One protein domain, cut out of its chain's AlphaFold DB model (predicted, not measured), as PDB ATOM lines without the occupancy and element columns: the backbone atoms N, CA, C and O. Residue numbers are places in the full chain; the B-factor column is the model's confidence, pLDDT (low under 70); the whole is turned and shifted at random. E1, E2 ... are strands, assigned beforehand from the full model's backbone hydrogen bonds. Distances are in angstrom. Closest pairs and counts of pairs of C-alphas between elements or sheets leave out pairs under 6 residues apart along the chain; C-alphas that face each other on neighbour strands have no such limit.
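What this domain is: This is residues 273 to 488 of the 502 residues of an uncharacterized protein of Rhodospirillales bacterium 69-11 (UniProt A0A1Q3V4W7). The chain is wound in stacked turns, a solenoid of strands that runs from E1 at one end to the hairpin E20 and E21 near the other, with the small sheet of E17, E18 and E19 standing past the last turns. One wall is the sheet E3 E6 E9 E11 E13 E15, six parallel strands in that order; facing it is the branched, strongly twisted sheet E1 E2 E4 E5 E7 E8 E10 E12 E14 E16 E20 E21, which turns a corner where E10 bends. The printed part has 216 residues, with 21 named strands, E1 to E21 in order along the chain, and no named helix; the class is all strand, though under half of the residues, 107, are in named elements. The branched sheet is mixed, and E17 E18 E19, in that order, is antiparallel. The whole is compact, with a radius of gyration of the C-alphas of 17.8 A, and elongated in outline, spanning 55 by 32 by 26 A.

How they stand to each other: E1, residues 279 to 281, is the parallel neighbour of E2, residues 302 to 305, with N 304 and O 280 within hydrogen-bond range at 2.9 A. E5, residues 323 to 326, lies on the other side of E2, parallel, with N 305 and O 325 at 2.8 A; E8, residues 354 to 356, is parallel to E5, with N 355 and O 324 at 2.8 A. E4, residues 314 to 318, an edge strand, is parallel to E7, residues 337 to 341, with N 339 and O 315 at 2.8 A. E10, residues 366 to 374, bends by 89 degrees at residue 370. E7 and E8 lie on one side of it, with N 338 and O 366 at 2.9 A and N 356 and O 373 at 2.8 A. E12, residues 384 to 390, lies on the other side, with N 386 and O 367 at 2.8 A. E14, residues 402 to 405, is parallel to E12, with N 404 and O 385 at 2.8 A, and E16, residues 428 to 432, to E14, with N 430 and O 403 at 2.8 A. E21, residues 483 to 487, is antiparallel to E16, with N 486 and O 429 at 2.7 A, and forms a hairpin with E20, residues 472 to 476, with N 474 and O 485 at 2.9 A. The parallel sheet runs E3, residues 309 to 311, E6, 330 to 333, E9, 359 to 363, E11, 377 to 381, E13, 395 to 399, and E15, 421 to 423; N 333 and O 310, N 332 and O 361, N 362 and O 379, N 380 and O 397, and N 398 and O 422 are each 2.8 A apart. It makes a sandwich, two sheets face to face, with the branched sheet: the facing parts are 8.8 A centre to centre, the strands at 52 degrees. E17, residues 438 to 444, E18, 447 to 455, and E19, 458 to 464, form a meander, each strand the antiparallel neighbour of the one before, with hairpins E17 and E18 and E18 and E19; N 440 and O 452, and N 453 and O 461, are 2.8 A apart. These three are apart from E20 and E21.

Where its parts are: E1 begins at C-alpha 279 (11.652, 57.596, -20.226), and E21 ends at C-alpha 487 (8.471, 96.097, -30.713). E18 is 24.8 A from first to last C-alpha, E17 20.3 A and E10 19.5 A.

The domain as a whole: The C-alphas of Gly 294 and Ala 445 are the farthest apart, 59.8 A. The printed part has no cut. The long links are E1 to E2, E7 to E8 and E14 to E15. Mean pLDDT of the printed part is 70.3; 95 residues are under 70, among them 273 to 302, 407 to 415 and 466 to 483.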
ATOM      1  N   ALA A 273      22.141  55.032 -17.672       36.06
ATOM      2  CA  ALA A 273      23.309  54.455 -18.323       36.06
ATOM      3  C   ALA A 273      23.527  55.128 -19.690       36.06
ATOM      4  O   ALA A 273      22.577  55.398 -20.425       36.06
ATOM      5  N   ALA A 274      24.782  55.371 -20.077       32.78
ATOM      6  CA  ALA A 274      25.089  55.972 -21.375       32.78
ATOM      7  C   ALA A 274      24.475  55.152 -22.534       32.78
ATOM      8  O   ALA A 274      24.783  53.971 -22.692       32.78
ATOM      9  N   GLY A 275      23.624  55.783 -23.356       30.50
ATOM     10  CA  GLY A 275      22.944  55.137 -24.489       30.50
ATOM     11  C   GLY A 275      21.595  54.480 -24.172       30.50
ATOM     12  O   GLY A 275      20.963  53.934 -25.078       30.50
ATOM     13  N   SER A 276      21.129  54.549 -22.926       31.45
ATOM     14  CA  SER A 276      19.772  54.156 -22.549       31.45
ATOM     15  C   SER A 276      18.739  55.145 -23.116       31.45
ATOM     16  O   SER A 276      18.943  56.358 -23.144       31.45
ATOM     17  N   GLN A 277      17.624  54.614 -23.628       31.30
ATOM     18  CA  GLN A 277      16.458  55.395 -24.061       31.30
ATOM     19  C   GLN A 277      15.384  55.427 -22.961       31.30
ATOM     20  O   GLN A 277      14.193  55.336 -23.262       31.30
ATOM     21  N   ALA A 278      15.774  55.466 -21.683       29.42
ATOM     22  CA  ALA A 278      14.802  55.476 -20.596       29.42
ATOM     23  C   ALA A 278      13.914  56.729 -20.681       29.42
ATOM     24  O   ALA A 278      14.389  57.841 -20.921       29.42
ATOM     25  N   THR A 279      12.608  56.521 -20.507       36.78
ATOM     26  CA  THR A 279      11.652  57.596 -20.226       36.78
ATOM     27  C   THR A 279      11.500  57.658 -18.718       36.78
ATOM     28  O   THR A 279      11.146  56.658 -18.100       36.78
ATOM     29  N   VAL A 280      11.811  58.810 -18.133       41.84
ATOM     30  CA  VAL A 280      11.636  59.053 -16.698       41.84
ATOM     31  C   VAL A 280      10.392  59.918 -16.543       41.84
ATOM     32  O   VAL A 280      10.377  61.051 -17.036       41.84
ATOM     33  N   GLU A 281       9.342  59.356 -15.945       37.62
ATOM     34  CA  GLU A 281       8.069  60.032 -15.690       37.62
ATOM     35  C   GLU A 281       8.119  60.704 -14.321       37.62
ATOM     36  O   GLU A 281       7.832  60.120 -13.284       37.62
ATOM     37  N   LEU A 282       8.516  61.969 -14.309       44.69
ATOM     38  CA  LEU A 282       8.615  62.722 -13.070       44.69
ATOM     39  C   LEU A 282       7.233  63.184 -12.630       44.69
ATOM     40  O   LEU A 282       6.428  63.604 -13.454       44.69
ATOM     41  N   GLY A 283       6.988  63.205 -11.319       31.86
ATOM     42  CA  GLY A 283       5.918  64.027 -10.752       31.86
ATOM     43  C   GLY A 283       6.147  65.533 -11.008       31.86
ATOM     44  O   GLY A 283       7.081  65.909 -11.723       31.86
ATOM     45  N   PRO A 284       5.326  66.422 -10.416       30.48
ATOM     46  CA  PRO A 284       5.504  67.871 -10.536       30.48
ATOM     47  C   PRO A 284       6.918  68.317 -10.136       30.48
ATOM     48  O   PRO A 284       7.366  68.060  -9.014       30.48
ATOM     49  N   LEU A 285       7.623  69.017 -11.027       37.66
ATOM     50  CA  LEU A 285       8.956  69.560 -10.744       37.66
ATOM     51  C   LEU A 285       8.845  70.879  -9.968       37.66
ATOM     52  O   LEU A 285       8.355  71.854 -10.530       37.66
ATOM     53  N   THR A 286       9.322  70.932  -8.708       30.59
ATOM     54  CA  THR A 286       9.119  72.109  -7.830       30.59
ATOM     55  C   THR A 286      10.357  72.898  -7.361       30.59
ATOM     56  O   THR A 286      10.190  73.925  -6.698       30.59
ATOM     57  N   ARG A 287      11.612  72.479  -7.650       27.38
ATOM     58  CA  ARG A 287      12.831  73.186  -7.158       27.38
ATOM     59  C   ARG A 287      14.165  72.865  -7.887       27.38
ATOM     60  O   ARG A 287      14.345  71.754  -8.368       27.38
ATOM     61  N   SER A 288      15.118  73.822  -7.873       30.12
ATOM     62  CA  SER A 288      16.501  73.791  -8.434       30.12
ATOM     63  C   SER A 288      17.393  72.649  -7.954       30.12
ATOM     64  O   SER A 288      17.407  72.337  -6.763       30.12
ATOM     65  N   ILE A 289      18.257  72.176  -8.859       38.34
ATOM     66  CA  ILE A 289      19.487  71.427  -8.572       38.34
ATOM     67  C   ILE A 289      20.654  72.420  -8.672       38.34
ATOM     68  O   ILE A 289      21.130  72.719  -9.764       38.34
ATOM     69  N   ASP A 290      21.128  72.935  -7.540       29.66
ATOM     70  CA  ASP A 290      22.427  73.607  -7.454       29.66
ATOM     71  C   ASP A 290      23.260  72.852  -6.409       29.66
ATOM     72  O   ASP A 290      22.950  72.907  -5.219       29.66
ATOM     73  N   GLY A 291      24.304  72.130  -6.837       28.86
ATOM     74  CA  GLY A 291      25.320  71.601  -5.914       28.86
ATOM     75  C   GLY A 291      25.761  70.154  -6.131       28.86
ATOM     76  O   GLY A 291      25.504  69.298  -5.294       28.86
ATOM     77  N   GLY A 292      26.513  69.897  -7.201       28.70
ATOM     78  CA  GLY A 292      27.293  68.667  -7.354       28.70
ATOM     79  C   GLY A 292      28.425  68.871  -8.349       28.70
ATOM     80  O   GLY A 292      28.267  68.643  -9.543       28.70
ATOM     81  N   SER A 293      29.568  69.361  -7.878       32.78
ATOM     82  CA  SER A 293      30.794  69.403  -8.670       32.78
ATOM     83  C   SER A 293      31.322  67.976  -8.859       32.78
ATOM     84  O   SER A 293      32.100  67.497  -8.039       32.78
ATOM     85  N   GLY A 294      30.893  67.293  -9.919       33.44
ATOM     86  CA  GLY A 294      31.467  66.007 -10.315       33.44
ATOM     87  C   GLY A 294      30.454  65.095 -10.990       33.44
ATOM     88  O   GLY A 294      29.622  64.515 -10.312       33.44
ATOM     89  N   LEU A 295      30.600  64.946 -12.310       29.50
ATOM     90  CA  LEU A 295      29.817  64.095 -13.219       29.50
ATOM     91  C   LEU A 295      28.414  64.637 -13.544       29.50
ATOM     92  O   LEU A 295      27.444  64.453 -12.820       29.50
ATOM     93  N   ALA A 296      28.324  65.321 -14.689       29.91
ATOM     94  CA  ALA A 296      27.054  65.675 -15.312       29.91
ATOM     95  C   ALA A 296      26.245  64.396 -15.617       29.91
ATOM     96  O   ALA A 296      26.855  63.431 -16.088       29.91
ATOM     97  N   PRO A 297      24.914  64.378 -15.408       35.12
ATOM     98  CA  PRO A 297      24.083  63.242 -15.790       35.12
ATOM     99  C   PRO A 297      24.257  62.966 -17.291       35.12
ATOM    100  O   PRO A 297      24.085  63.853 -18.134       35.12
ATOM    101  N   GLN A 298      24.698  61.750 -17.609       34.12
ATOM    102  CA  GLN A 298      24.961  61.289 -18.968       34.12
ATOM    103  C   GLN A 298      23.666  60.698 -19.542       34.12
ATOM    104  O   GLN A 298      23.146  59.727 -19.012       34.12
ATOM    105  N   SER A 299      23.195  61.262 -20.659       40.88
ATOM    106  CA  SER A 299      22.307  60.606 -21.636       40.88
ATOM    107  C   SER A 299      20.954  60.046 -21.137       40.88
ATOM    108  O   SER A 299      20.719  58.850 -21.245       40.88
ATOM    109  N   THR A 300      20.002  60.898 -20.746       46.38
ATOM    110  CA  THR A 300      18.566  60.540 -20.823       46.38
ATOM    111  C   THR A 300      18.003  60.980 -22.173       46.38
ATOM    112  O   THR A 300      18.156  62.149 -22.529       46.38
ATOM    113  N   ALA A 301      17.345  60.089 -22.922       53.78
ATOM    114  CA  ALA A 301      16.758  60.418 -24.230       53.78
ATOM    115  C   ALA A 301      15.466  61.255 -24.130       53.78
ATOM    116  O   ALA A 301      15.178  62.058 -25.021       53.78
ATOM    117  N   ARG A 302      14.684  61.093 -23.055       64.94
ATOM    118  CA  ARG A 302      13.424  61.820 -22.852       64.94
ATOM    119  C   ARG A 302      13.067  61.891 -21.364       64.94
ATOM    120  O   ARG A 302      13.074  60.871 -20.685       64.94
ATOM    121  N   ILE A 303      12.741  63.079 -20.862       70.56
ATOM    122  CA  ILE A 303      12.165  63.284 -19.523       70.56
ATOM    123  C   ILE A 303      10.716  63.678 -19.744       70.56
ATOM    124  O   ILE A 303      10.483  64.632 -20.470       70.56
ATOM    125  N   VAL A 304       9.753  62.980 -19.154       67.75
ATOM    126  CA  VAL A 304       8.333  63.338 -19.263       67.75
ATOM    127  C   VAL A 304       7.864  63.787 -17.888       67.75
ATOM    128  O   VAL A 304       8.144  63.136 -16.891       67.75
ATOM    129  N   THR A 305       7.175  64.915 -17.809       65.94
ATOM    130  CA  THR A 305       6.594  65.421 -16.566       65.94
ATOM    131  C   THR A 305       5.197  65.968 -16.851       65.94
ATOM    132  O   THR A 305       4.979  66.560 -17.909       65.94
ATOM    133  N   PRO A 306       4.216  65.775 -15.956       63.25
ATOM    134  CA  PRO A 306       2.893  66.333 -16.144       63.25
ATOM    135  C   PRO A 306       2.898  67.849 -15.949       63.25
ATOM    136  O   PRO A 306       2.154  68.526 -16.641       63.25
ATOM    137  N   THR A 307       3.719  68.395 -15.043       64.19
ATOM    138  CA  THR A 307       3.740  69.835 -14.744       64.19
ATOM    139  C   THR A 307       5.117  70.307 -14.263       64.19
ATOM    140  O   THR A 307       5.871  69.569 -13.622       64.19
ATOM    141  N   ILE A 308       5.438  71.577 -14.518       73.31
ATOM    142  CA  ILE A 308       6.571  72.293 -13.922       73.31
ATOM    143  C   ILE A 308       6.020  73.467 -13.115       73.31
ATOM    144  O   ILE A 308       5.379  74.353 -13.668       73.31
ATOM    145  N   GLU A 309       6.291  73.488 -11.812       67.06
ATOM    146  CA  GLU A 309       5.724  74.458 -10.872       67.06
ATOM    147  C   GLU A 309       6.838  75.138 -10.076       67.06
ATOM    148  O   GLU A 309       7.465  74.517  -9.227       67.06
ATOM    149  N   ALA A 310       7.099  76.422 -10.291       57.62
ATOM    150  CA  ALA A 310       8.143  77.139  -9.566       57.62
ATOM    151  C   ALA A 310       7.676  78.519  -9.099       57.62
ATOM    152  O   ALA A 310       7.046  79.255  -9.849       57.62
ATOM    153  N   SER A 311       8.059  78.901  -7.880       66.94
ATOM    154  CA  SER A 311       7.899  80.256  -7.336       66.94
ATOM    155  C   SER A 311       9.232  80.709  -6.732       66.94
ATOM    156  O   SER A 311       9.823  79.991  -5.913       66.94
ATOM    157  N   GLY A 312       9.779  81.831  -7.215       57.97
ATOM    158  CA  GLY A 312      11.038  82.445  -6.750       57.97
ATOM    159  C   GLY A 312      12.297  81.574  -6.823       57.97
ATOM    160  O   GLY A 312      13.356  81.960  -6.329       57.97
ATOM    161  N   SER A 313      12.194  80.390  -7.422       52.53
ATOM    162  CA  SER A 313      13.232  79.365  -7.428       52.53
ATOM    163  C   SER A 313      13.727  79.109  -8.841       52.53
ATOM    164  O   SER A 313      12.961  79.117  -9.804       52.53
ATOM    165  N   ARG A 314      15.022  78.826  -8.971       58.12
ATOM    166  CA  ARG A 314      15.575  78.284 -10.211       58.12
ATOM    167  C   ARG A 314      15.174  76.809 -10.356       58.12
ATOM    168  O   ARG A 314      14.958  76.145  -9.352       58.12
ATOM    169  N   ILE A 315      15.074  76.298 -11.574       60.69
ATOM    170  CA  ILE A 315      15.003  74.890 -11.955       60.69
ATOM    171  C   ILE A 315      15.983  74.734 -13.113       60.69
ATOM    172  O   ILE A 315      15.877  75.443 -14.110       60.69
ATOM    173  N   SER A 316      16.950  73.830 -12.978       65.69
ATOM    174  CA  SER A 316      17.883  73.499 -14.057       65.69
ATOM    175  C   SER A 316      17.759  72.016 -14.370       65.69
ATOM    176  O   SER A 316      17.962  71.194 -13.479       65.69
ATOM    177  N   VAL A 317      17.440  71.675 -15.616       73.31
ATOM    178  CA  VAL A 317      17.342  70.283 -16.080       73.31
ATOM    179  C   VAL A 317      18.384  70.073 -17.166       73.31
ATOM    180  O   VAL A 317      18.391  70.789 -18.159       73.31
ATOM    181  N   SER A 318      19.289  69.116 -16.980       69.38
ATOM    182  CA  SER A 318      20.335  68.813 -17.960       69.38
ATOM    183  C   SER A 318      19.937  67.612 -18.807       69.38
ATOM    184  O   SER A 318      19.972  66.485 -18.321       69.38
ATOM    185  N   THR A 319      19.633  67.838 -20.082       64.56
ATOM    186  CA  THR A 319      19.371  66.796 -21.076       64.56
ATOM    187  C   THR A 319      20.421  66.888 -22.185       64.56
ATOM    188  O   THR A 319      20.230  67.541 -23.204       64.56
ATOM    189  N   GLN A 320      21.581  66.239 -22.002       62.84
ATOM    190  CA  GLN A 320      22.679  66.306 -22.987       62.84
ATOM    191  C   GLN A 320      22.216  65.995 -24.422       62.84
ATOM    192  O   GLN A 320      22.673  66.637 -25.365       62.84
ATOM    193  N   THR A 321      21.308  65.034 -24.585       59.09
ATOM    194  CA  THR A 321      20.757  64.612 -25.885       59.09
ATOM    195  C   THR A 321      19.235  64.455 -25.887       59.09
ATOM    196  O   THR A 321      18.670  64.148 -26.932       59.09
ATOM    197  N   GLY A 322      18.575  64.637 -24.739       69.38
ATOM    198  CA  GLY A 322      17.160  64.318 -24.573       69.38
ATOM    199  C   GLY A 322      16.215  65.506 -24.611       69.38
ATOM    200  O   GLY A 322      16.619  66.651 -24.411       69.38
ATOM    201  N   THR A 323      14.936  65.202 -24.813       80.44
ATOM    202  CA  THR A 323      13.844  66.188 -24.785       80.44
ATOM    203  C   THR A 323      13.124  66.143 -23.447       80.44
ATOM    204  O   THR A 323      12.812  65.060 -22.955       80.44
ATOM    205  N   VAL A 324      12.866  67.307 -22.851       85.25
ATOM    206  CA  VAL A 324      11.930  67.416 -21.727       85.25
ATOM    207  C   VAL A 324      10.535  67.579 -22.301       85.25
ATOM    208  O   VAL A 324      10.327  68.469 -23.110       85.25
ATOM    209  N   VAL A 325       9.593  66.740 -21.897       85.38
ATOM    210  CA  VAL A 325       8.202  66.758 -22.335       85.38
ATOM    211  C   VAL A 325       7.320  67.123 -21.163       85.38
ATOM    212  O   VAL A 325       7.365  66.468 -20.125       85.38
ATOM    213  N   VAL A 326       6.515  68.158 -21.341       84.88
ATOM    214  CA  VAL A 326       5.562  68.659 -20.360       84.88
ATOM    215  C   VAL A 326       4.163  68.391 -20.893       84.88
ATOM    216  O   VAL A 326       3.727  69.037 -21.844       84.88
ATOM    217  N   THR A 327       3.470  67.408 -20.318       79.81
ATOM    218  CA  THR A 327       2.185  66.920 -20.855       79.81
ATOM    219  C   THR A 327       0.960  67.661 -20.322       79.81
ATOM    220  O   THR A 327      -0.139  67.479 -20.844       79.81
ATOM    221  N   GLY A 328       1.122  68.495 -19.296       75.06
ATOM    222  CA  GLY A 328       0.051  69.250 -18.652       75.06
ATOM    223  C   GLY A 328       0.442  70.689 -18.322       75.06
ATOM    224  O   GLY A 328       1.485  71.200 -18.736       75.06
ATOM    225  N   ASP A 329      -0.448  71.379 -17.613       83.06
ATOM    226  CA  ASP A 329      -0.286  72.801 -17.312       83.06
ATOM    227  C   ASP A 329       0.861  73.040 -16.321       83.06
ATOM    228  O   ASP A 329       1.119  72.231 -15.439       83.06
ATOM    229  N   SER A 330       1.583  74.144 -16.486       84.56
ATOM    230  CA  SER A 330       2.785  74.474 -15.713       84.56
ATOM    231  C   SER A 330       2.793  75.950 -15.338       84.56
ATOM    232  O   SER A 330       2.339  76.782 -16.128       84.56
ATOM    233  N   HIS A 331       3.354  76.303 -14.182       81.19
ATOM    234  CA  HIS A 331       3.466  77.690 -13.734       81.19
ATOM    235  C   HIS A 331       4.869  78.029 -13.210       81.19
ATOM    236  O   HIS A 331       5.409  77.384 -12.318       81.19
ATOM    237  N   LEU A 332       5.451  79.109 -13.727       79.44
ATOM    238  CA  LEU A 332       6.638  79.769 -13.185       79.44
ATOM    239  C   LEU A 332       6.208  81.145 -12.674       79.44
ATOM    240  O   LEU A 332       5.605  81.904 -13.425       79.44
ATOM    241  N   THR A 333       6.488  81.454 -11.413       73.12
ATOM    242  CA  THR A 333       6.015  82.664 -10.725       73.12
ATOM    243  C   THR A 333       7.106  83.306  -9.862       73.12
ATOM    244  O   THR A 333       8.134  82.692  -9.556       73.12
ATOM    245  N   ASP A 334       6.886  84.550  -9.434       77.88
ATOM    246  CA  ASP A 334       7.663  85.248  -8.395       77.88
ATOM    247  C   ASP A 334       9.187  85.291  -8.630       77.88
ATOM    248  O   ASP A 334       9.973  85.218  -7.685       77.88
ATOM    249  N   GLY A 335       9.641  85.388  -9.882       72.44
ATOM    250  CA  GLY A 335      11.072  85.395 -10.209       72.44
ATOM    251  C   GLY A 335      11.688  84.007 -10.386       72.44
ATOM    252  O   GLY A 335      12.912  83.882 -10.462       72.44
ATOM    253  N   ALA A 336      10.873  82.952 -10.474       72.50
ATOM    254  CA  ALA A 336      11.358  81.622 -10.821       72.50
ATOM    255  C   ALA A 336      12.061  81.598 -12.187       72.50
ATOM    256  O   ALA A 336      11.735  82.380 -13.079       72.50
ATOM    257  N   THR A 337      13.020  80.688 -12.359       77.00
ATOM    258  CA  THR A 337      13.758  80.512 -13.622       77.00
ATOM    259  C   THR A 337      13.811  79.042 -14.004       77.00
ATOM    260  O   THR A 337      14.361  78.268 -13.234       77.00
ATOM    261  N   LEU A 338      13.329  78.653 -15.184       84.50
ATOM    262  CA  LEU A 338      13.554  77.317 -15.749       84.50
ATOM    263  C   LEU A 338      14.652  77.375 -16.819       84.50
ATOM    264  O   LEU A 338      14.532  78.123 -17.786       84.50
ATOM    265  N   THR A 339      15.695  76.560 -16.675       83.38
ATOM    266  CA  THR A 339      16.768  76.393 -17.663       83.38
ATOM    267  C   THR A 339      16.886  74.927 -18.069       83.38
ATOM    268  O   THR A 339      17.177  74.071 -17.232       83.38
ATOM    269  N   LEU A 340      16.743  74.632 -19.361       84.50
ATOM    270  CA  LEU A 340      17.096  73.329 -19.923       84.50
ATOM    271  C   LEU A 340      18.513  73.398 -20.492       84.50
ATOM    272  O   LEU A 340      18.791  74.198 -21.380       84.50
ATOM    273  N   ILE A 341      19.423  72.576 -19.985       75.94
ATOM    274  CA  ILE A 341      20.836  72.543 -20.370       75.94
ATOM    275  C   ILE A 341      21.038  71.368 -21.332       75.94
ATOM    276  O   ILE A 341      20.862  70.215 -20.954       75.94
ATOM    277  N   GLY A 342      21.399  71.662 -22.579       70.94
ATOM    278  CA  GLY A 342      21.704  70.677 -23.616       70.94
ATOM    279  C   GLY A 342      23.160  70.199 -23.578       70.94
ATOM    280  O   GLY A 342      23.879  70.377 -22.591       70.94
ATOM    281  N   ALA A 343      23.632  69.598 -24.678       64.19
ATOM    282  CA  ALA A 343      25.027  69.175 -24.818       64.19
ATOM    283  C   ALA A 343      25.993  70.350 -24.585       64.19
ATOM    284  O   ALA A 343      26.007  71.328 -25.337       64.19
ATOM    285  N   TYR A 344      26.848  70.231 -23.570       50.69
ATOM    286  CA  TYR A 344      27.871  71.234 -23.297       50.69
ATOM    287  C   TYR A 344      28.884  71.276 -24.450       50.69
ATOM    288  O   TYR A 344      29.712  70.377 -24.605       50.69
ATOM    289  N   ARG A 345      28.843  72.338 -25.258       51.03
ATOM    290  CA  ARG A 345      29.900  72.684 -26.212       51.03
ATOM    291  C   ARG A 345      30.397  74.083 -25.878       51.03
ATOM    292  O   ARG A 345      29.696  75.062 -26.092       51.03
ATOM    293  N   ALA A 346      31.609  74.188 -25.339       35.03
ATOM    294  CA  ALA A 346      32.259  75.487 -25.186       35.03
ATOM    295  C   ALA A 346      32.308  76.208 -26.556       35.03
ATOM    296  O   ALA A 346      32.561  75.542 -27.565       35.03
ATOM    297  N   PRO A 347      32.080  77.536 -26.618       43.88
ATOM    298  CA  PRO A 347      32.167  78.494 -25.511       43.88
ATOM    299  C   PRO A 347      30.847  78.864 -24.802       43.88
ATOM    300  O   PRO A 347      30.907  79.665 -23.874       43.88
ATOM    301  N   ALA A 348      29.684  78.307 -25.164       51.41
ATOM    302  CA  ALA A 348      28.416  78.649 -24.507       51.41
ATOM    303  C   ALA A 348      27.445  77.457 -24.408       51.41
ATOM    304  O   ALA A 348      27.398  76.636 -25.323       51.41
ATOM    305  N   PRO A 349      26.663  77.338 -23.316       53.75
ATOM    306  CA  PRO A 349      25.715  76.243 -23.157       53.75
ATOM    307  C   PRO A 349      24.636  76.307 -24.244       53.75
ATOM    308  O   PRO A 349      23.960  77.320 -24.408       53.75
ATOM    309  N   VAL A 350      24.468  75.214 -24.986       69.81
ATOM    310  CA  VAL A 350      23.293  75.003 -25.838       69.81
ATOM    311  C   VAL A 350      22.133  74.663 -24.906       69.81
ATOM    312  O   VAL A 350      22.310  73.831 -24.017       69.81
ATOM    313  N   TYR A 351      20.975  75.304 -25.057       83.31
ATOM    314  CA  TYR A 351      19.803  74.950 -24.261       83.31
ATOM    315  C   TYR A 351      19.182  73.634 -24.767       83.31
ATOM    316  O   TYR A 351      19.233  73.334 -25.959       83.31
ATOM    317  N   GLY A 352      18.636  72.826 -23.859       84.00
ATOM    318  CA  GLY A 352      18.018  71.529 -24.166       84.00
ATOM    319  C   GLY A 352      16.598  71.679 -24.735       84.00
ATOM    320  O   GLY A 352      15.925  72.654 -24.397       84.00
ATOM    321  N   PRO A 353      16.129  70.761 -25.602       87.75
ATOM    322  CA  PRO A 353      14.805  70.853 -26.217       87.75
ATOM    323  C   PRO A 353      13.656  70.628 -25.217       87.75
ATOM    324  O   PRO A 353      13.774  69.821 -24.290       87.75
ATOM    325  N   LEU A 354      12.546  71.336 -25.445       91.38
ATOM    326  CA  LEU A 354      11.291  71.271 -24.695       91.38
ATOM    327  C   LEU A 354      10.139  70.894 -25.640       91.38
ATOM    328  O   LEU A 354       9.883  71.601 -26.608       91.38
ATOM    329  N   GLU A 355       9.414  69.830 -25.319       93.12
ATOM    330  CA  GLU A 355       8.104  69.493 -25.875       93.12
ATOM    331  C   GLU A 355       7.033  69.950 -24.873       93.12
ATOM    332  O   GLU A 355       6.987  69.453 -23.752       93.12
ATOM    333  N   ASN A 356       6.211  70.935 -25.221       93.38
ATOM    334  CA  ASN A 356       5.151  71.463 -24.368       93.38
ATOM    335  C   ASN A 356       3.783  71.116 -24.964       93.38
ATOM    336  O   ASN A 356       3.347  71.735 -25.926       93.38
ATOM    337  N   ASP A 357       3.077  70.167 -24.362       90.69
ATOM    338  CA  ASP A 357       1.731  69.758 -24.787       90.69
ATOM    339  C   ASP A 357       0.613  70.346 -23.909       90.69
ATOM    340  O   ASP A 357      -0.568  70.181 -24.213       90.69
ATOM    341  N   GLY A 358       0.970  71.067 -22.841       88.31
ATOM    342  CA  GLY A 358       0.038  71.772 -21.956       88.31
ATOM    343  C   GLY A 358       0.111  73.300 -22.055       88.31
ATOM    344  O   GLY A 358       0.699  73.878 -22.979       88.31
ATOM    345  N   ARG A 359      -0.492  73.999 -21.085       93.06
ATOM    346  CA  ARG A 359      -0.327  75.449 -20.926       93.06
ATOM    347  C   ARG A 359       0.803  75.763 -19.945       93.06
ATOM    348  O   ARG A 359       0.636  75.618 -18.740       93.06
ATOM    349  N   MET A 360       1.913  76.308 -20.436       94.50
ATOM    350  CA  MET A 360       2.992  76.837 -19.601       94.50
ATOM    351  C   MET A 360       2.794  78.334 -19.350       94.50
ATOM    352  O   MET A 360       2.881  79.144 -20.270       94.50
ATOM    353  N   THR A 361       2.539  78.715 -18.101       95.12
ATOM    354  CA  THR A 361       2.398  80.107 -17.658       95.12
ATOM    355  C   THR A 361       3.698  80.582 -17.016       95.12
ATOM    356  O   THR A 361       4.191  79.952 -16.087       95.12
ATOM    357  N   VAL A 362       4.246  81.702 -17.477       95.44
ATOM    358  CA  VAL A 362       5.464  82.325 -16.942       95.44
ATOM    359  C   VAL A 362       5.099  83.738 -16.483       95.44
ATOM    360  O   VAL A 362       4.776  84.580 -17.314       95.44
ATOM    361  N   ASP A 363       5.089  84.003 -15.179       94.00
ATOM    362  CA  ASP A 363       4.632  85.270 -14.594       94.00
ATOM    363  C   ASP A 363       5.708  85.898 -13.696       94.00
ATOM    364  O   ASP A 363       6.090  85.344 -12.666       94.00
ATOM    365  N   GLY A 364       6.245  87.047 -14.105       90.38
ATOM    366  CA  GLY A 364       7.396  87.673 -13.453       90.38
ATOM    367  C   GLY A 364       8.640  86.775 -13.396       90.38
ATOM    368  O   GLY A 364       9.419  86.883 -12.452       90.38
ATOM    369  N   SER A 365       8.812  85.866 -14.361       90.75
ATOM    370  CA  SER A 365       9.755  84.741 -14.318       90.75
ATOM    371  C   SER A 365      10.602  84.621 -15.591       90.75
ATOM    372  O   SER A 365      10.461  85.404 -16.531       90.75
ATOM    373  N   ALA A 366      11.519  83.649 -15.620       88.38
ATOM    374  CA  ALA A 366      12.388  83.388 -16.763       88.38
ATOM    375  C   ALA A 366      12.311  81.937 -17.270       88.38
ATOM    376  O   ALA A 366      12.258  80.992 -16.483       88.38
ATOM    377  N   LEU A 367      12.367  81.762 -18.592       92.44
ATOM    378  CA  LEU A 367      12.424  80.465 -19.269       92.44
ATOM    379  C   LEU A 367      13.574  80.447 -20.283       92.44
ATOM    380  O   LEU A 367      13.687  81.357 -21.096       92.44
ATOM    381  N   GLN A 368      14.408  79.408 -20.264       90.75
ATOM    382  CA  GLN A 368      15.551  79.242 -21.165       90.75
ATOM    383  C   GLN A 368      15.592  77.816 -21.720       90.75
ATOM    384  O   GLN A 368      15.938  76.875 -21.000       90.75
ATOM    385  N   VAL A 369      15.236  77.661 -22.996       90.19
ATOM    386  CA  VAL A 369      15.080  76.360 -23.663       90.19
ATOM    387  C   VAL A 369      15.667  76.361 -25.073       90.19
ATOM    388  O   VAL A 369      15.912  77.404 -25.677       90.19
ATOM    389  N   GLY A 370      15.954  75.160 -25.568       88.88
ATOM    390  CA  GLY A 370      16.457  74.894 -26.910       88.88
ATOM    391  C   GLY A 370      15.343  74.973 -27.947       88.88
ATOM    392  O   GLY A 370      14.650  75.985 -28.049       88.88
ATOM    393  N   ALA A 371      15.184  73.902 -28.724       88.50
ATOM    394  CA  ALA A 371      14.044  73.758 -29.618       88.50
ATOM    395  C   ALA A 371      12.753  73.579 -28.807       88.50
ATOM    396  O   ALA A 371      12.693  72.700 -27.948       88.50
ATOM    397  N   LEU A 372      11.750  74.402 -29.096       91.81
ATOM    398  CA  LEU A 372      10.382  74.247 -28.626       91.81
ATOM    399  C   LEU A 372       9.576  73.439 -29.655       91.81
ATOM    400  O   LEU A 372       9.570  73.743 -30.851       91.81
ATOM    401  N   SER A 373       8.905  72.405 -29.182       92.00
ATOM    402  CA  SER A 373       7.928  71.621 -29.932       92.00
ATOM    403  C   SER A 373       6.754  71.259 -29.025       92.00
ATOM    404  O   SER A 373       6.766  71.595 -27.843       92.00
ATOM    405  N   GLY A 374       5.778  70.526 -29.554       90.69
ATOM    406  CA  GLY A 374       4.559  70.174 -28.831       90.69
ATOM    407  C   GLY A 374       3.338  70.821 -29.465       90.69
ATOM    408  O   GLY A 374       3.365  71.213 -30.632       90.69
ATOM    409  N   SER A 375       2.235  70.851 -28.733       90.25
ATOM    410  CA  SER A 375       0.940  71.369 -29.199       90.25
ATOM    411  C   SER A 375       0.310  72.375 -28.235       90.25
ATOM    412  O   SER A 375      -0.877  72.699 -28.337       90.25
ATOM    413  N   GLY A 376       1.099  72.849 -27.275       92.50
ATOM    414  CA  GLY A 376       0.632  73.615 -26.139       92.50
ATOM    415  C   GLY A 376       0.677  75.129 -26.336       92.50
ATOM    416  O   GLY A 376       0.896  75.670 -27.424       92.50
ATOM    417  N   ILE A 377       0.447  75.840 -25.231       93.88
ATOM    418  CA  ILE A 377       0.497  77.305 -25.186       93.88
ATOM    419  C   ILE A 377       1.533  77.746 -24.162       93.88
ATOM    420  O   ILE A 377       1.456  77.367 -22.997       93.88
ATOM    421  N   MET A 378       2.428  78.637 -24.568       96.06
ATOM    422  CA  MET A 378       3.355  79.331 -23.685       96.06
ATOM    423  C   MET A 378       2.861  80.760 -23.453       96.06
ATOM    424  O   MET A 378       2.825  81.562 -24.380       96.06
ATOM    425  N   ALA A 379       2.449  81.087 -22.232       97.00
ATOM    426  CA  ALA A 379       1.885  82.385 -21.878       97.00
ATOM    427  C   ALA A 379       2.765  83.115 -20.863       97.00
ATOM    428  O   ALA A 379       2.877  82.691 -19.717       97.00
ATOM    429  N   ALA A 380       3.354  84.233 -21.275       97.44
ATOM    430  CA  ALA A 380       4.273  85.032 -20.482       97.44
ATOM    431  C   ALA A 380       3.662  86.378 -20.069       97.44
ATOM    432  O   ALA A 380       3.137  87.109 -20.909       97.44
ATOM    433  N   THR A 381       3.764  86.722 -18.784       97.56
ATOM    434  CA  THR A 381       3.406  88.031 -18.219       97.56
ATOM    435  C   THR A 381       4.590  88.607 -17.448       97.56
ATOM    436  O   THR A 381       5.142  87.925 -16.590       97.56
ATOM    437  N   GLY A 382       5.036  89.830 -17.756       95.31
ATOM    438  CA  GLY A 382       6.169  90.454 -17.050       95.31
ATOM    439  C   GLY A 382       7.470  89.636 -17.062       95.31
ATOM    440  O   GLY A 382       8.256  89.748 -16.125       95.31
ATOM    441  N   SER A 383       7.660  88.762 -18.056       96.88
ATOM    442  CA  SER A 383       8.630  87.657 -18.014       96.88
ATOM    443  C   SER A 383       9.660  87.720 -19.140       96.88
ATOM    444  O   SER A 383       9.496  88.466 -20.104       96.88
ATOM    445  N   SER A 384      10.724  86.922 -19.028       94.69
ATOM    446  CA  SER A 384      11.770  86.791 -20.050       94.69
ATOM    447  C   SER A 384      11.870  85.354 -20.563       94.69
ATOM    448  O   SER A 384      12.078  84.421 -19.790       94.69
ATOM    449  N   LEU A 385      11.733  85.163 -21.871       94.69
ATOM    450  CA  LEU A 385      11.845  83.865 -22.529       94.69
ATOM    451  C   LEU A 385      13.065  83.856 -23.443       94.69
ATOM    452  O   LEU A 385      13.336  84.831 -24.132       94.69
ATOM    453  N   THR A 386      13.805  82.755 -23.474       91.75
ATOM    454  CA  THR A 386      14.876  82.500 -24.440       91.75
ATOM    455  C   THR A 386      14.637  81.139 -25.076       91.75
ATOM    456  O   THR A 386      14.660  80.127 -24.376       91.75
ATOM    457  N   ILE A 387      14.384  81.122 -26.385       90.38
ATOM    458  CA  ILE A 387      13.992  79.931 -27.150       90.38
ATOM    459  C   ILE A 387      14.844  79.874 -28.418       90.38
ATOM    460  O   ILE A 387      14.894  80.835 -29.180       90.38
ATOM    461  N   GLN A 388      15.530  78.760 -28.671       86.44
ATOM    462  CA  GLN A 388      16.470  78.688 -29.797       86.44
ATOM    463  C   GLN A 388      15.780  78.494 -31.151       86.44
ATOM    464  O   GLN A 388      16.195  79.082 -32.147       86.44
ATOM    465  N   SER A 389      14.742  77.665 -31.192       85.50
ATOM    466  CA  SER A 389      13.928  77.385 -32.378       85.50
ATOM    467  C   SER A 389      12.546  76.919 -31.941       85.50
ATOM    468  O   SER A 389      12.375  76.537 -30.784       85.50
ATOM    469  N   ALA A 390      11.555  76.959 -32.831       87.44
ATOM    470  CA  ALA A 390      10.201  76.545 -32.475       87.44
ATOM    471  C   ALA A 390       9.427  75.975 -33.676       87.44
ATOM    472  O   ALA A 390       9.502  76.519 -34.780       87.44
ATOM    473  N   ALA A 391       8.692  74.877 -33.477       82.62
ATOM    474  CA  ALA A 391       7.861  74.243 -34.507       82.62
ATOM    475  C   ALA A 391       6.526  74.990 -34.729       82.62
ATOM    476  O   ALA A 391       6.129  75.827 -33.929       82.62
ATOM    477  N   THR A 392       5.794  74.690 -35.808       80.75
ATOM    478  CA  THR A 392       4.522  75.372 -36.156       80.75
ATOM    479  C   THR A 392       3.380  75.168 -35.157       80.75
ATOM    480  O   THR A 392       2.336  75.802 -35.289       80.75
ATOM    481  N   SER A 393       3.524  74.231 -34.226       80.94
ATOM    482  CA  SER A 393       2.419  73.677 -33.451       80.94
ATOM    483  C   SER A 393       2.219  74.318 -32.075       80.94
ATOM    484  O   SER A 393       1.097  74.282 -31.575       80.94
ATOM    485  N   ASP A 394       3.236  74.963 -31.502       85.81
ATOM    486  CA  ASP A 394       3.103  75.712 -30.249       85.81
ATOM    487  C   ASP A 394       2.685  77.159 -30.489       85.81
ATOM    488  O   ASP A 394       3.065  77.775 -31.481       85.81
ATOM    489  N   THR A 395       1.930  77.734 -29.551       90.19
ATOM    490  CA  THR A 395       1.583  79.165 -29.565       90.19
ATOM    491  C   THR A 395       2.251  79.898 -28.411       90.19
ATOM    492  O   THR A 395       2.146  79.472 -27.262       90.19
ATOM    493  N   ILE A 396       2.863  81.049 -28.689       93.69
ATOM    494  CA  ILE A 396       3.490  81.908 -27.679       93.69
ATOM    495  C   ILE A 396       2.660  83.185 -27.500       93.69
ATOM    496  O   ILE A 396       2.302  83.855 -28.465       93.69
ATOM    497  N   GLN A 397       2.343  83.531 -26.256       94.69
ATOM    498  CA  GLN A 397       1.570  84.710 -25.866       94.69
ATOM    499  C   GLN A 397       2.415  85.575 -24.927       94.69
ATOM    500  O   GLN A 397       2.823  85.104 -23.869       94.69
ATOM    501  N   LEU A 398       2.661  86.832 -25.289       93.50
ATOM    502  CA  LEU A 398       3.481  87.779 -24.536       93.50
ATOM    503  C   LEU A 398       2.626  88.955 -24.041       93.50
ATOM    504  O   LEU A 398       1.969  89.640 -24.827       93.50
ATOM    505  N   HIS A 399       2.655  89.203 -22.734       93.81
ATOM    506  CA  HIS A 399       2.059  90.369 -22.085       93.81
ATOM    507  C   HIS A 399       3.124  91.081 -21.250       93.81
ATOM    508  O   HIS A 399       3.649  90.506 -20.296       93.81
ATOM    509  N   ALA A 400       3.491  92.312 -21.613       92.44
ATOM    510  CA  ALA A 400       4.611  93.031 -20.999       92.44
ATOM    511  C   ALA A 400       5.877  92.163 -20.801       92.44
ATOM    512  O   ALA A 400       6.484  92.193 -19.732       92.44
ATOM    513  N   SER A 401       6.209  91.324 -21.787       94.62
ATOM    514  CA  SER A 401       7.248  90.290 -21.687       94.62
ATOM    515  C   SER A 401       8.254  90.374 -22.832       94.62
ATOM    516  O   SER A 401       7.945  90.879 -23.907       94.62
ATOM    517  N   HIS A 402       9.440  89.823 -22.603       92.50
ATOM    518  CA  HIS A 402      10.539  89.794 -23.559       92.50
ATOM    519  C   HIS A 402      10.766  88.380 -24.102       92.50
ATOM    520  O   HIS A 402      10.929  87.455 -23.308       92.50
ATOM    521  N   LEU A 403      10.855  88.201 -25.422       91.94
ATOM    522  CA  LEU A 403      11.241  86.929 -26.049       91.94
ATOM    523  C   LEU A 403      12.552  87.074 -26.830       91.94
ATOM    524  O   LEU A 403      12.609  87.766 -27.838       91.94
ATOM    525  N   ALA A 404      13.586  86.347 -26.424       88.75
ATOM    526  CA  ALA A 404      14.813  86.174 -27.185       88.75
ATOM    527  C   ALA A 404      14.744  84.894 -28.035       88.75
ATOM    528  O   ALA A 404      14.589  83.793 -27.503       88.75
ATOM    529  N   ILE A 405      14.887  85.034 -29.353       86.50
ATOM    530  CA  ILE A 405      14.941  83.934 -30.317       86.50
ATOM    531  C   ILE A 405      16.395  83.691 -30.720       86.50
ATOM    532  O   ILE A 405      17.091  84.620 -31.124       86.50
ATOM    533  N   GLY A 406      16.844  82.439 -30.637       75.69
ATOM    534  CA  GLY A 406      18.187  82.013 -31.037       75.69
ATOM    535  C   GLY A 406      19.096  81.608 -29.870       75.69
ATOM    536  O   GLY A 406      18.732  81.671 -28.696       75.69
ATOM    537  N   GLY A 407      20.289  81.107 -30.206       63.38
ATOM    538  CA  GLY A 407      21.272  80.604 -29.239       63.38
ATOM    539  C   GLY A 407      22.332  81.636 -28.827       63.38
ATOM    540  O   GLY A 407      22.479  82.676 -29.473       63.38
ATOM    541  N   PRO A 408      23.117  81.353 -27.770       56.44
ATOM    542  CA  PRO A 408      24.242  82.202 -27.402       56.44
ATOM    543  C   PRO A 408      25.250  82.302 -28.559       56.44
ATOM    544  O   PRO A 408      25.731  81.298 -29.073       56.44
ATOM    545  N   LEU A 409      25.508  83.550 -28.959       47.25
ATOM    546  CA  LEU A 409      26.531  84.071 -29.874       47.25
ATOM    547  C   LEU A 409      27.433  83.020 -30.570       47.25
ATOM    548  O   LEU A 409      28.370  82.506 -29.962       47.25
ATOM    549  N   GLY A 410      27.235  82.802 -31.881       49.12
ATOM    550  CA  GLY A 410      28.296  82.289 -32.768       49.12
ATOM    551  C   GLY A 410      28.024  81.027 -33.598       49.12
ATOM    552  O   GLY A 410      28.965  80.520 -34.206       49.12
ATOM    553  N   GLN A 411      26.795  80.504 -33.658       50.62
ATOM    554  CA  GLN A 411      26.459  79.361 -34.525       50.62
ATOM    555  C   GLN A 411      25.255  79.702 -35.421       50.62
ATOM    556  O   GLN A 411      24.121  79.649 -34.948       50.62
ATOM    557  N   PRO A 412      25.472  80.043 -36.707       46.03
ATOM    558  CA  PRO A 412      24.403  80.209 -37.685       46.03
ATOM    559  C   PRO A 412      23.939  78.822 -38.148       46.03
ATOM    560  O   PRO A 412      24.275  78.358 -39.234       46.03
ATOM    561  N   ALA A 413      23.217  78.104 -37.291       45.84
ATOM    562  CA  ALA A 413      22.445  76.942 -37.717       45.84
ATOM    563  C   ALA A 413      21.039  77.442 -38.044       45.84
ATOM    564  O   ALA A 413      20.468  78.161 -37.228       45.84
ATOM    565  N   GLY A 414      20.522  77.115 -39.235       52.09
ATOM    566  CA  GLY A 414      19.253  77.621 -39.771       52.09
ATOM    567  C   GLY A 414      18.158  77.703 -38.710       52.09
ATOM    568  O   GLY A 414      17.569  76.690 -38.333       52.09
ATOM    569  N   MET A 415      17.925  78.914 -38.202       60.69
ATOM    570  CA  MET A 415      16.915  79.152 -37.184       60.69
ATOM    571  C   MET A 415      15.561  78.995 -37.856       60.69
ATOM    572  O   MET A 415      15.206  79.753 -38.752       60.69
ATOM    573  N   THR A 416      14.825  77.969 -37.446       70.75
ATOM    574  CA  THR A 416      13.451  77.747 -37.885       70.75
ATOM    575  C   THR A 416      12.562  78.048 -36.691       70.75
ATOM    576  O   THR A 416      12.551  77.297 -35.716       70.75
ATOM    577  N   PHE A 417      11.883  79.191 -36.731       80.38
ATOM    578  CA  PHE A 417      10.943  79.605 -35.699       80.38
ATOM    579  C   PHE A 417       9.583  79.814 -36.349       80.38
ATOM    580  O   PHE A 417       9.359  80.808 -37.028       80.38
ATOM    581  N   LEU A 418       8.705  78.830 -36.195       82.56
ATOM    582  CA  LEU A 418       7.435  78.757 -36.917       82.56
ATOM    583  C   LEU A 418       6.213  78.823 -35.992       82.56
ATOM    584  O   LEU A 418       5.086  78.840 -36.482       82.56
ATOM    585  N   SER A 419       6.420  78.845 -34.672       83.25
ATOM    586  CA  SER A 419       5.343  79.009 -33.695       83.25
ATOM    587  C   SER A 419       4.689  80.387 -33.833       83.25
ATOM    588  O   SER A 419       5.407  81.392 -33.831       83.25
ATOM    589  N   PRO A 420       3.349  80.481 -33.896       87.06
ATOM    590  CA  PRO A 420       2.659  81.761 -33.826       87.06
ATOM    591  C   PRO A 420       2.965  82.511 -32.523       87.06
ATOM    592  O   PRO A 420       2.887  81.941 -31.432       87.06
ATOM    593  N   ILE A 421       3.252  83.811 -32.634       88.44
ATOM    594  CA  ILE A 421       3.478  84.705 -31.492       88.44
ATOM    595  C   ILE A 421       2.373  85.763 -31.453       88.44
ATOM    596  O   ILE A 421       2.132  86.467 -32.430       88.44
ATOM    597  N   THR A 422       1.717  85.903 -30.306       88.06
ATOM    598  CA  THR A 422       0.846  87.042 -29.985       88.06
ATOM    599  C   THR A 422       1.543  87.901 -28.940       88.06
ATOM    600  O   THR A 422       1.974  87.371 -27.922       88.06
ATOM    601  N   LEU A 423       1.638  89.211 -29.156       87.81
ATOM    602  CA  LEU A 423       2.292  90.135 -28.230       87.81
ATOM    603  C   LEU A 423       1.491  91.429 -28.049       87.81
ATOM    604  O   LEU A 423       0.756  91.841 -28.946       87.81
ATOM    605  N   ASP A 424       1.627  92.065 -26.886       84.56
ATOM    606  CA  ASP A 424       0.996  93.352 -26.578       84.56
ATOM    607  C   ASP A 424       1.925  94.562 -26.799       84.56
ATOM    608  O   ASP A 424       3.069  94.437 -27.234       84.56
ATOM    609  N   ALA A 425       1.427  95.760 -26.467       80.94
ATOM    610  CA  ALA A 425       2.150  97.029 -26.601       80.94
ATOM    611  C   ALA A 425       3.410  97.152 -25.721       80.94
ATOM    612  O   ALA A 425       4.193  98.079 -25.898       80.94
ATOM    613  N   LYS A 426       3.564  96.287 -24.717       86.44
ATOM    614  CA  LYS A 426       4.653  96.342 -23.732       86.44
ATOM    615  C   LYS A 426       5.656  95.207 -23.907       86.44
ATOM    616  O   LYS A 426       6.584  95.111 -23.111       86.44
ATOM    617  N   SER A 427       5.419  94.335 -24.878       86.56
ATOM    618  CA  SER A 427       6.248  93.175 -25.156       86.56
ATOM    619  C   SER A 427       7.177  93.452 -26.327       86.56
ATOM    620  O   SER A 427       6.856  94.239 -27.221       86.56
ATOM    621  N   ASP A 428       8.310  92.766 -26.334       84.88
ATOM    622  CA  ASP A 428       9.312  92.889 -27.381       84.88
ATOM    623  C   ASP A 428       9.987  91.543 -27.672       84.88
ATOM    624  O   ASP A 428       9.980  90.617 -26.855       84.88
ATOM    625  N   ILE A 429      10.526  91.419 -28.883       86.00
ATOM    626  CA  ILE A 429      11.200  90.215 -29.365       86.00
ATOM    627  C   ILE A 429      12.605  90.602 -29.805       86.00
ATOM    628  O   ILE A 429      12.757  91.488 -30.636       86.00
ATOM    629  N   THR A 430      13.627  89.908 -29.322       84.31
ATOM    630  CA  THR A 430      14.989  90.032 -29.846       84.31
ATOM    631  C   THR A 430      15.369  88.776 -30.606       84.31
ATOM    632  O   THR A 430      15.333  87.681 -30.059       84.31
ATOM    633  N   VAL A 431      15.802  88.923 -31.854       80.56
ATOM    634  CA  VAL A 431      16.360  87.822 -32.642       80.56
ATOM    635  C   VAL A 431      17.886  87.907 -32.599       80.56
ATOM    636  O   VAL A 431      18.487  88.898 -33.026       80.56
ATOM    637  N   LEU A 432      18.511  86.880 -32.028       76.12
ATOM    638  CA  LEU A 432      19.945  86.795 -31.759       76.12
ATOM    639  C   LEU A 432      20.693  86.102 -32.900       76.12
ATOM    640  O   LEU A 432      20.177  85.191 -33.539       76.12
ATOM    641  N   GLY A 433      21.956  86.481 -33.111       65.12
ATOM    642  CA  GLY A 433      22.848  85.754 -34.021       65.12
ATOM    643  C   GLY A 433      22.515  85.923 -35.504       65.12
ATOM    644  O   GLY A 433      22.992  85.145 -36.327       65.12
ATOM    645  N   LEU A 434      21.726  86.939 -35.852       63.72
ATOM    646  CA  LEU A 434      21.480  87.305 -37.238       63.72
ATOM    647  C   LEU A 434      22.700  88.036 -37.804       63.72
ATOM    648  O   LEU A 434      23.160  89.031 -37.247       63.72
ATOM    649  N   HIS A 435      23.178  87.588 -38.964       63.62
ATOM    650  CA  HIS A 435      24.127  88.337 -39.795       63.62
ATOM    651  C   HIS A 435      23.406  89.346 -40.706       63.62
ATOM    652  O   HIS A 435      23.882  89.655 -41.791       63.62
ATOM    653  N   ALA A 436      22.242  89.855 -40.290       63.22
ATOM    654  CA  ALA A 436      21.470  90.777 -41.110       63.22
ATOM    655  C   ALA A 436      22.257  92.080 -41.339       63.22
ATOM    656  O   ALA A 436      22.662  92.778 -40.405       63.22
ATOM    657  N   THR A 437      22.491  92.384 -42.610       65.62
ATOM    658  CA  THR A 437      23.118  93.612 -43.108       65.62
ATOM    659  C   THR A 437      22.102  94.612 -43.657       65.62
ATOM    660  O   THR A 437      22.440  95.780 -43.838       65.62
ATOM    661  N   SER A 438      20.879  94.162 -43.949       66.44
ATOM    662  CA  SER A 438      19.783  95.001 -44.427       66.44
ATOM    663  C   SER A 438      18.422  94.443 -44.006       66.44
ATOM    664  O   SER A 438      18.272  93.257 -43.710       66.44
ATOM    665  N   GLU A 439      17.433  95.332 -43.995       70.56
ATOM    666  CA  GLU A 439      16.037  95.063 -43.660       70.56
ATOM    667  C   GLU A 439      15.146  95.573 -44.797       70.56
ATOM    668  O   GLU A 439      15.378  96.658 -45.342       70.56
ATOM    669  N   VAL A 440      14.130  94.791 -45.159       74.25
ATOM    670  CA  VAL A 440      13.082  95.175 -46.104       74.25
ATOM    671  C   VAL A 440      11.734  95.049 -45.417       74.25
ATOM    672  O   VAL A 440      11.355  93.990 -44.928       74.25
ATOM    673  N   ILE A 441      10.994  96.147 -45.439       71.56
ATOM    674  CA  ILE A 441       9.660  96.261 -44.872       71.56
ATOM    675  C   ILE A 441       8.630  96.178 -45.998       71.56
ATOM    676  O   ILE A 441       8.723  96.932 -46.970       71.56
ATOM    677  N   ARG A 442       7.624  95.308 -45.854       73.06
ATOM    678  CA  ARG A 442       6.432  95.318 -46.711       73.06
ATOM    679  C   ARG A 442       5.196  95.727 -45.934       73.06
ATOM    680  O   ARG A 442       4.874  95.158 -44.892       73.06
ATOM    681  N   GLU A 443       4.458  96.669 -46.508       72.94
ATOM    682  CA  GLU A 443       3.193  97.155 -45.973       72.94
ATOM    683  C   GLU A 443       2.015  96.718 -46.854       72.94
ATOM    684  O   GLU A 443       2.081  96.763 -48.082       72.94
ATOM    685  N   VAL A 444       0.901  96.338 -46.226       71.38
ATOM    686  CA  VAL A 444      -0.380  96.061 -46.886       71.38
ATOM    687  C   VAL A 444      -1.457  96.917 -46.225       71.38
ATOM    688  O   VAL A 444      -1.704  96.815 -45.028       71.38
ATOM    689  N   ALA A 445      -2.111  97.774 -47.016       70.88
ATOM    690  CA  ALA A 445      -3.189  98.664 -46.564       70.88
ATOM    691  C   ALA A 445      -2.820  99.592 -45.380       70.88
ATOM    692  O   ALA A 445      -3.675  99.918 -44.560       70.88
ATOM    693  N   GLY A 446      -1.561 100.042 -45.307       64.62
ATOM    694  CA  GLY A 446      -1.069 100.922 -44.237       64.62
ATOM    695  C   GLY A 446      -0.696 100.196 -42.941       64.62
ATOM    696  O   GLY A 446      -0.486 100.846 -41.919       64.62
ATOM    697  N   HIS A 447      -0.618  98.864 -42.981       59.94
ATOM    698  CA  HIS A 447      -0.120  98.025 -41.897       59.94
ATOM    699  C   HIS A 447       1.141  97.287 -42.342       59.94
ATOM    700  O   HIS A 447       1.205  96.815 -43.478       59.94
ATOM    701  N   MET A 448       2.117  97.142 -41.443       64.62
ATOM    702  CA  MET A 448       3.243  96.222 -41.634       64.62
ATOM    703  C   MET A 448       2.700  94.806 -41.840       64.62
ATOM    704  O   MET A 448       2.008  94.284 -40.968       64.62
ATOM    705  N   ALA A 449       3.013  94.201 -42.982       69.19
ATOM    706  CA  ALA A 449       2.629  92.831 -43.304       69.19
ATOM    707  C   ALA A 449       3.806  91.863 -43.151       69.19
ATOM    708  O   ALA A 449       3.607  90.717 -42.757       69.19
ATOM    709  N   GLU A 450       5.025  92.318 -43.446       77.38
ATOM    710  CA  GLU A 450       6.206  91.456 -43.497       77.38
ATOM    711  C   GLU A 450       7.489  92.263 -43.243       77.38
ATOM    712  O   GLU A 450       7.630  93.386 -43.741       77.38
ATOM    713  N   VAL A 451       8.421  91.694 -42.479       74.62
ATOM    714  CA  VAL A 451       9.798  92.179 -42.325       74.62
ATOM    715  C   VAL A 451      10.739  91.082 -42.803       74.62
ATOM    716  O   VAL A 451      10.757  89.990 -42.246       74.62
ATOM    717  N   LEU A 452      11.540  91.389 -43.815       78.31
ATOM    718  CA  LEU A 452      12.537  90.486 -44.378       78.31
ATOM    719  C   LEU A 452      13.930  90.981 -43.981       78.31
ATOM    720  O   LEU A 452      14.275  92.142 -44.213       78.31
ATOM    721  N   LEU A 453      14.742  90.107 -43.398       74.38
ATOM    722  CA  LEU A 453      16.112  90.410 -42.986       74.38
ATOM    723  C   LEU A 453      17.093  89.706 -43.922       74.38
ATOM    724  O   LEU A 453      16.949  88.512 -44.176       74.38
ATOM    725  N   TYR A 454      18.113  90.423 -44.401       71.12
ATOM    726  CA  TYR A 454      19.077  89.913 -45.384       71.12
ATOM    727  C   TYR A 454      20.530  90.059 -44.922       71.12
ATOM    728  O   TYR A 454      20.927  91.116 -44.434       71.12
ATOM    729  N   ASP A 455      21.353  89.034 -45.159       70.75
ATOM    730  CA  ASP A 455      22.822  89.107 -45.175       70.75
ATOM    731  C   ASP A 455      23.302  89.193 -46.635       70.75
ATOM    732  O   ASP A 455      23.251  88.222 -47.402       70.75
ATOM    733  N   GLY A 456      23.682  90.396 -47.066       79.81
ATOM    734  CA  GLY A 456      23.903  90.726 -48.468       79.81
ATOM    735  C   GLY A 456      22.635  90.518 -49.300       79.81
ATOM    736  O   GLY A 456      21.720  91.335 -49.273       79.81
ATOM    737  N   THR A 457      22.601  89.430 -50.071       78.69
ATOM    738  CA  THR A 457      21.453  89.031 -50.906       78.69
ATOM    739  C   THR A 457      20.719  87.799 -50.378       78.69
ATOM    740  O   THR A 457      19.791  87.326 -51.030       78.69
ATOM    741  N   THR A 458      21.159  87.228 -49.256       74.25
ATOM    742  CA  THR A 458      20.583  86.004 -48.686       74.25
ATOM    743  C   THR A 458      19.584  86.380 -47.609       74.25
ATOM    744  O   THR A 458      19.950  87.069 -46.662       74.25
ATOM    745  N   GLU A 459      18.340  85.937 -47.741       75.81
ATOM    746  CA  GLU A 459      17.336  86.102 -46.691       75.81
ATOM    747  C   GLU A 459      17.712  85.238 -45.481       75.81
ATOM    748  O   GLU A 459      17.979  84.044 -45.619       75.81
ATOM    749  N   VAL A 460      17.787  85.859 -44.307       67.94
ATOM    750  CA  VAL A 460      18.151  85.207 -43.039       67.94
ATOM    751  C   VAL A 460      16.988  85.156 -42.051       67.94
ATOM    752  O   VAL A 460      17.044  84.371 -41.107       67.94
ATOM    753  N   ALA A 461      15.945  85.961 -42.265       71.94
ATOM    754  CA  ALA A 461      14.675  85.844 -41.563       71.94
ATOM    755  C   ALA A 461      13.536  86.446 -42.396       71.94
ATOM    756  O   ALA A 461      13.723  87.477 -43.043       71.94
ATOM    757  N   ASP A 462      12.363  85.829 -42.299       76.75
ATOM    758  CA  ASP A 462      11.097  86.327 -42.828       76.75
ATOM    759  C   ASP A 462      10.091  86.365 -41.677       76.75
ATOM    760  O   ASP A 462       9.829  85.352 -41.023       76.75
ATOM    761  N   LEU A 463       9.602  87.562 -41.369       73.94
ATOM    762  CA  LEU A 463       8.710  87.818 -40.254       73.94
ATOM    763  C   LEU A 463       7.398  88.388 -40.766       73.94
ATOM    764  O   LEU A 463       7.260  89.591 -40.985       73.94
ATOM    765  N   THR A 464       6.399  87.527 -40.886       72.62
ATOM    766  CA  THR A 464       5.042  87.951 -41.215       72.62
ATOM    767  C   THR A 464       4.326  88.479 -39.969       72.62
ATOM    768  O   THR A 464       4.235  87.796 -38.947       72.62
ATOM    769  N   ALA A 465       3.760  89.681 -40.060       70.12
ATOM    770  CA  ALA A 465       2.929  90.273 -39.018       70.12
ATOM    771  C   ALA A 465       1.478  90.386 -39.502       70.12
ATOM    772  O   ALA A 465       1.202  90.719 -40.653       70.12
ATOM    773  N   SER A 466       0.518  90.131 -38.612       67.56
ATOM    774  CA  SER A 466      -0.901  90.352 -38.899       67.56
ATOM    775  C   SER A 466      -1.585  91.024 -37.714       67.56
ATOM    776  O   SER A 466      -1.280  90.733 -36.561       67.56
ATOM    777  N   GLY A 467      -2.485  91.973 -37.993       64.88
ATOM    778  CA  GLY A 467      -3.237  92.685 -36.954       64.88
ATOM    779  C   GLY A 467      -2.427  93.684 -36.116       64.88
ATOM    780  O   GLY A 467      -2.953  94.197 -35.129       64.88
ATOM    781  N   VAL A 468      -1.181  93.990 -36.493       63.31
ATOM    782  CA  VAL A 468      -0.332  94.963 -35.792       63.31
ATOM    783  C   VAL A 468      -0.405  96.317 -36.502       63.31
ATOM    784  O   VAL A 468      -0.175  96.412 -37.704       63.31
ATOM    785  N   ALA A 469      -0.732  97.383 -35.764       61.72
ATOM    786  CA  ALA A 469      -0.829  98.730 -36.334       61.72
ATOM    787  C   ALA A 469       0.544  99.305 -36.735       61.72
ATOM    788  O   ALA A 469       0.618 100.050 -37.707       61.72
ATOM    789  N   ALA A 470       1.605  98.947 -36.004       62.75
ATOM    790  CA  ALA A 470       2.993  99.292 -36.299       62.75
ATOM    791  C   ALA A 470       3.947  98.263 -35.664       62.75
ATOM    792  O   ALA A 470       3.728  97.847 -34.525       62.75
ATOM    793  N   LEU A 471       5.000  97.877 -36.385       65.25
ATOM    794  CA  LEU A 471       6.106  97.057 -35.888       65.25
ATOM    795  C   LEU A 471       7.400  97.847 -36.107       65.25
ATOM    796  O   LEU A 471       7.643  98.330 -37.209       65.25
ATOM    797  N   TYR A 472       8.198  98.005 -35.059       67.62
ATOM    798  CA  TYR A 472       9.450  98.751 -35.074       67.62
ATOM    799  C   TYR A 472      10.605  97.781 -34.903       67.62
ATOM    800  O   TYR A 472      10.613  97.028 -33.931       67.62
ATOM    801  N   ALA A 473      11.570  97.825 -35.816       65.38
ATOM    802  CA  ALA A 473      12.812  97.083 -35.717       65.38
ATOM    803  C   ALA A 473      13.967  98.027 -35.363       65.38
ATOM    804  O   ALA A 473      14.083  99.126 -35.904       65.38
ATOM    805  N   SER A 474      14.840  97.598 -34.456       69.12
ATOM    806  CA  SER A 474      16.108  98.274 -34.188       69.12
ATOM    807  C   SER A 474      17.239  97.260 -34.166       69.12
ATOM    808  O   SER A 474      17.201  96.305 -33.388       69.12
ATOM    809  N   GLN A 475      18.258  97.483 -34.993       67.56
ATOM    810  CA  GLN A 475      19.479  96.687 -34.983       67.56
ATOM    811  C   GLN A 475      20.502  97.277 -34.011       67.56
ATOM    812  O   GLN A 475      20.732  98.488 -33.982       67.56
ATOM    813  N   ALA A 476      21.180  96.405 -33.271       69.94
ATOM    814  CA  ALA A 476      22.330  96.767 -32.460       69.94
ATOM    815  C   ALA A 476      23.566  95.952 -32.873       69.94
ATOM    816  O   ALA A 476      23.543  94.722 -32.901       69.94
ATOM    817  N   GLY A 477      24.666  96.659 -33.153       65.62
ATOM    818  CA  GLY A 477      25.958  96.070 -33.518       65.62
ATOM    819  C   GLY A 477      26.086  95.644 -34.987       65.62
ATOM    820  O   GLY A 477      25.134  95.689 -35.761       65.62
ATOM    821  N   THR A 478      27.301  95.237 -35.373       59.47
ATOM    822  CA  THR A 478      27.632  94.667 -36.689       59.47
ATOM    823  C   THR A 478      28.467  93.392 -36.517       59.47
ATOM    824  O   THR A 478      29.247  93.277 -35.571       59.47
ATOM    825  N   GLY A 479      28.322  92.422 -37.428       58.19
ATOM    826  CA  GLY A 479      29.096  91.173 -37.405       58.19
ATOM    827  C   GLY A 479      28.592  90.130 -36.396       58.19
ATOM    828  O   GLY A 479      27.400  90.047 -36.108       58.19
ATOM    829  N   ALA A 480      29.500  89.285 -35.894       53.12
ATOM    830  CA  ALA A 480      29.161  88.217 -34.953       53.12
ATOM    831  C   ALA A 480      28.632  88.802 -33.631       53.12
ATOM    832  O   ALA A 480      29.382  89.413 -32.872       53.12
ATOM    833  N   GLY A 481      27.339  88.599 -33.369       57.06
ATOM    834  CA  GLY A 481      26.652  89.099 -32.178       57.06
ATOM    835  C   GLY A 481      25.771  90.325 -32.383       57.06
ATOM    836  O   GLY A 481      25.269  90.866 -31.399       57.06
ATOM    837  N   ALA A 482      25.546  90.731 -33.635       65.50
ATOM    838  CA  ALA A 482      24.438  91.615 -33.955       65.50
ATOM    839  C   ALA A 482      23.093  90.964 -33.578       65.50
ATOM    840  O   ALA A 482      22.927  89.739 -33.639       65.50
ATOM    841  N   TYR A 483      22.143  91.801 -33.173       68.12
ATOM    842  CA  TYR A 483      20.771  91.395 -32.889       68.12
ATOM    843  C   TYR A 483      19.785  92.443 -33.395       68.12
ATOM    844  O   TYR A 483      20.131  93.619 -33.555       68.12
ATOM    845  N   VAL A 484      18.557  91.995 -33.652       70.81
ATOM    846  CA  VAL A 484      17.432  92.847 -34.047       70.81
ATOM    847  C   VAL A 484      16.358  92.741 -32.979       70.81
ATOM    848  O   VAL A 484      15.950  91.634 -32.633       70.81
ATOM    849  N   THR A 485      15.909  93.880 -32.465       73.19
ATOM    850  CA  THR A 485      14.785  93.967 -31.527       73.19
ATOM    851  C   THR A 485      13.551  94.474 -32.256       73.19
ATOM    852  O   THR A 485      13.635  95.450 -32.996       73.19
ATOM    853  N   LEU A 486      12.419  93.814 -32.031       73.50
ATOM    854  CA  LEU A 486      11.115  94.084 -32.619       73.50
ATOM    855  C   LEU A 486      10.135  94.474 -31.514       73.50
ATOM    856  O   LEU A 486       9.974  93.737 -30.540       73.50
ATOM    857  N   ALA A 487       9.452  95.602 -31.674       67.69
ATOM    858  CA  ALA A 487       8.471  96.097 -30.713       67.69
ATOM    859  C   ALA A 487       7.246  96.693 -31.413       67.69
ATOM    860  O   ALA A 487       7.322  97.159 -32.547       67.69
ATOM    861  N   THR A 488       6.107  96.730 -30.725       67.50
ATOM    862  CA  THR A 488       4.853  97.316 -31.242       67.50
ATOM    863  C   THR A 488       4.691  98.803 -30.892       67.50
ATOM    864  O   THR A 488       3.724  99.449 -31.299       67.50
TER     865      THR A 488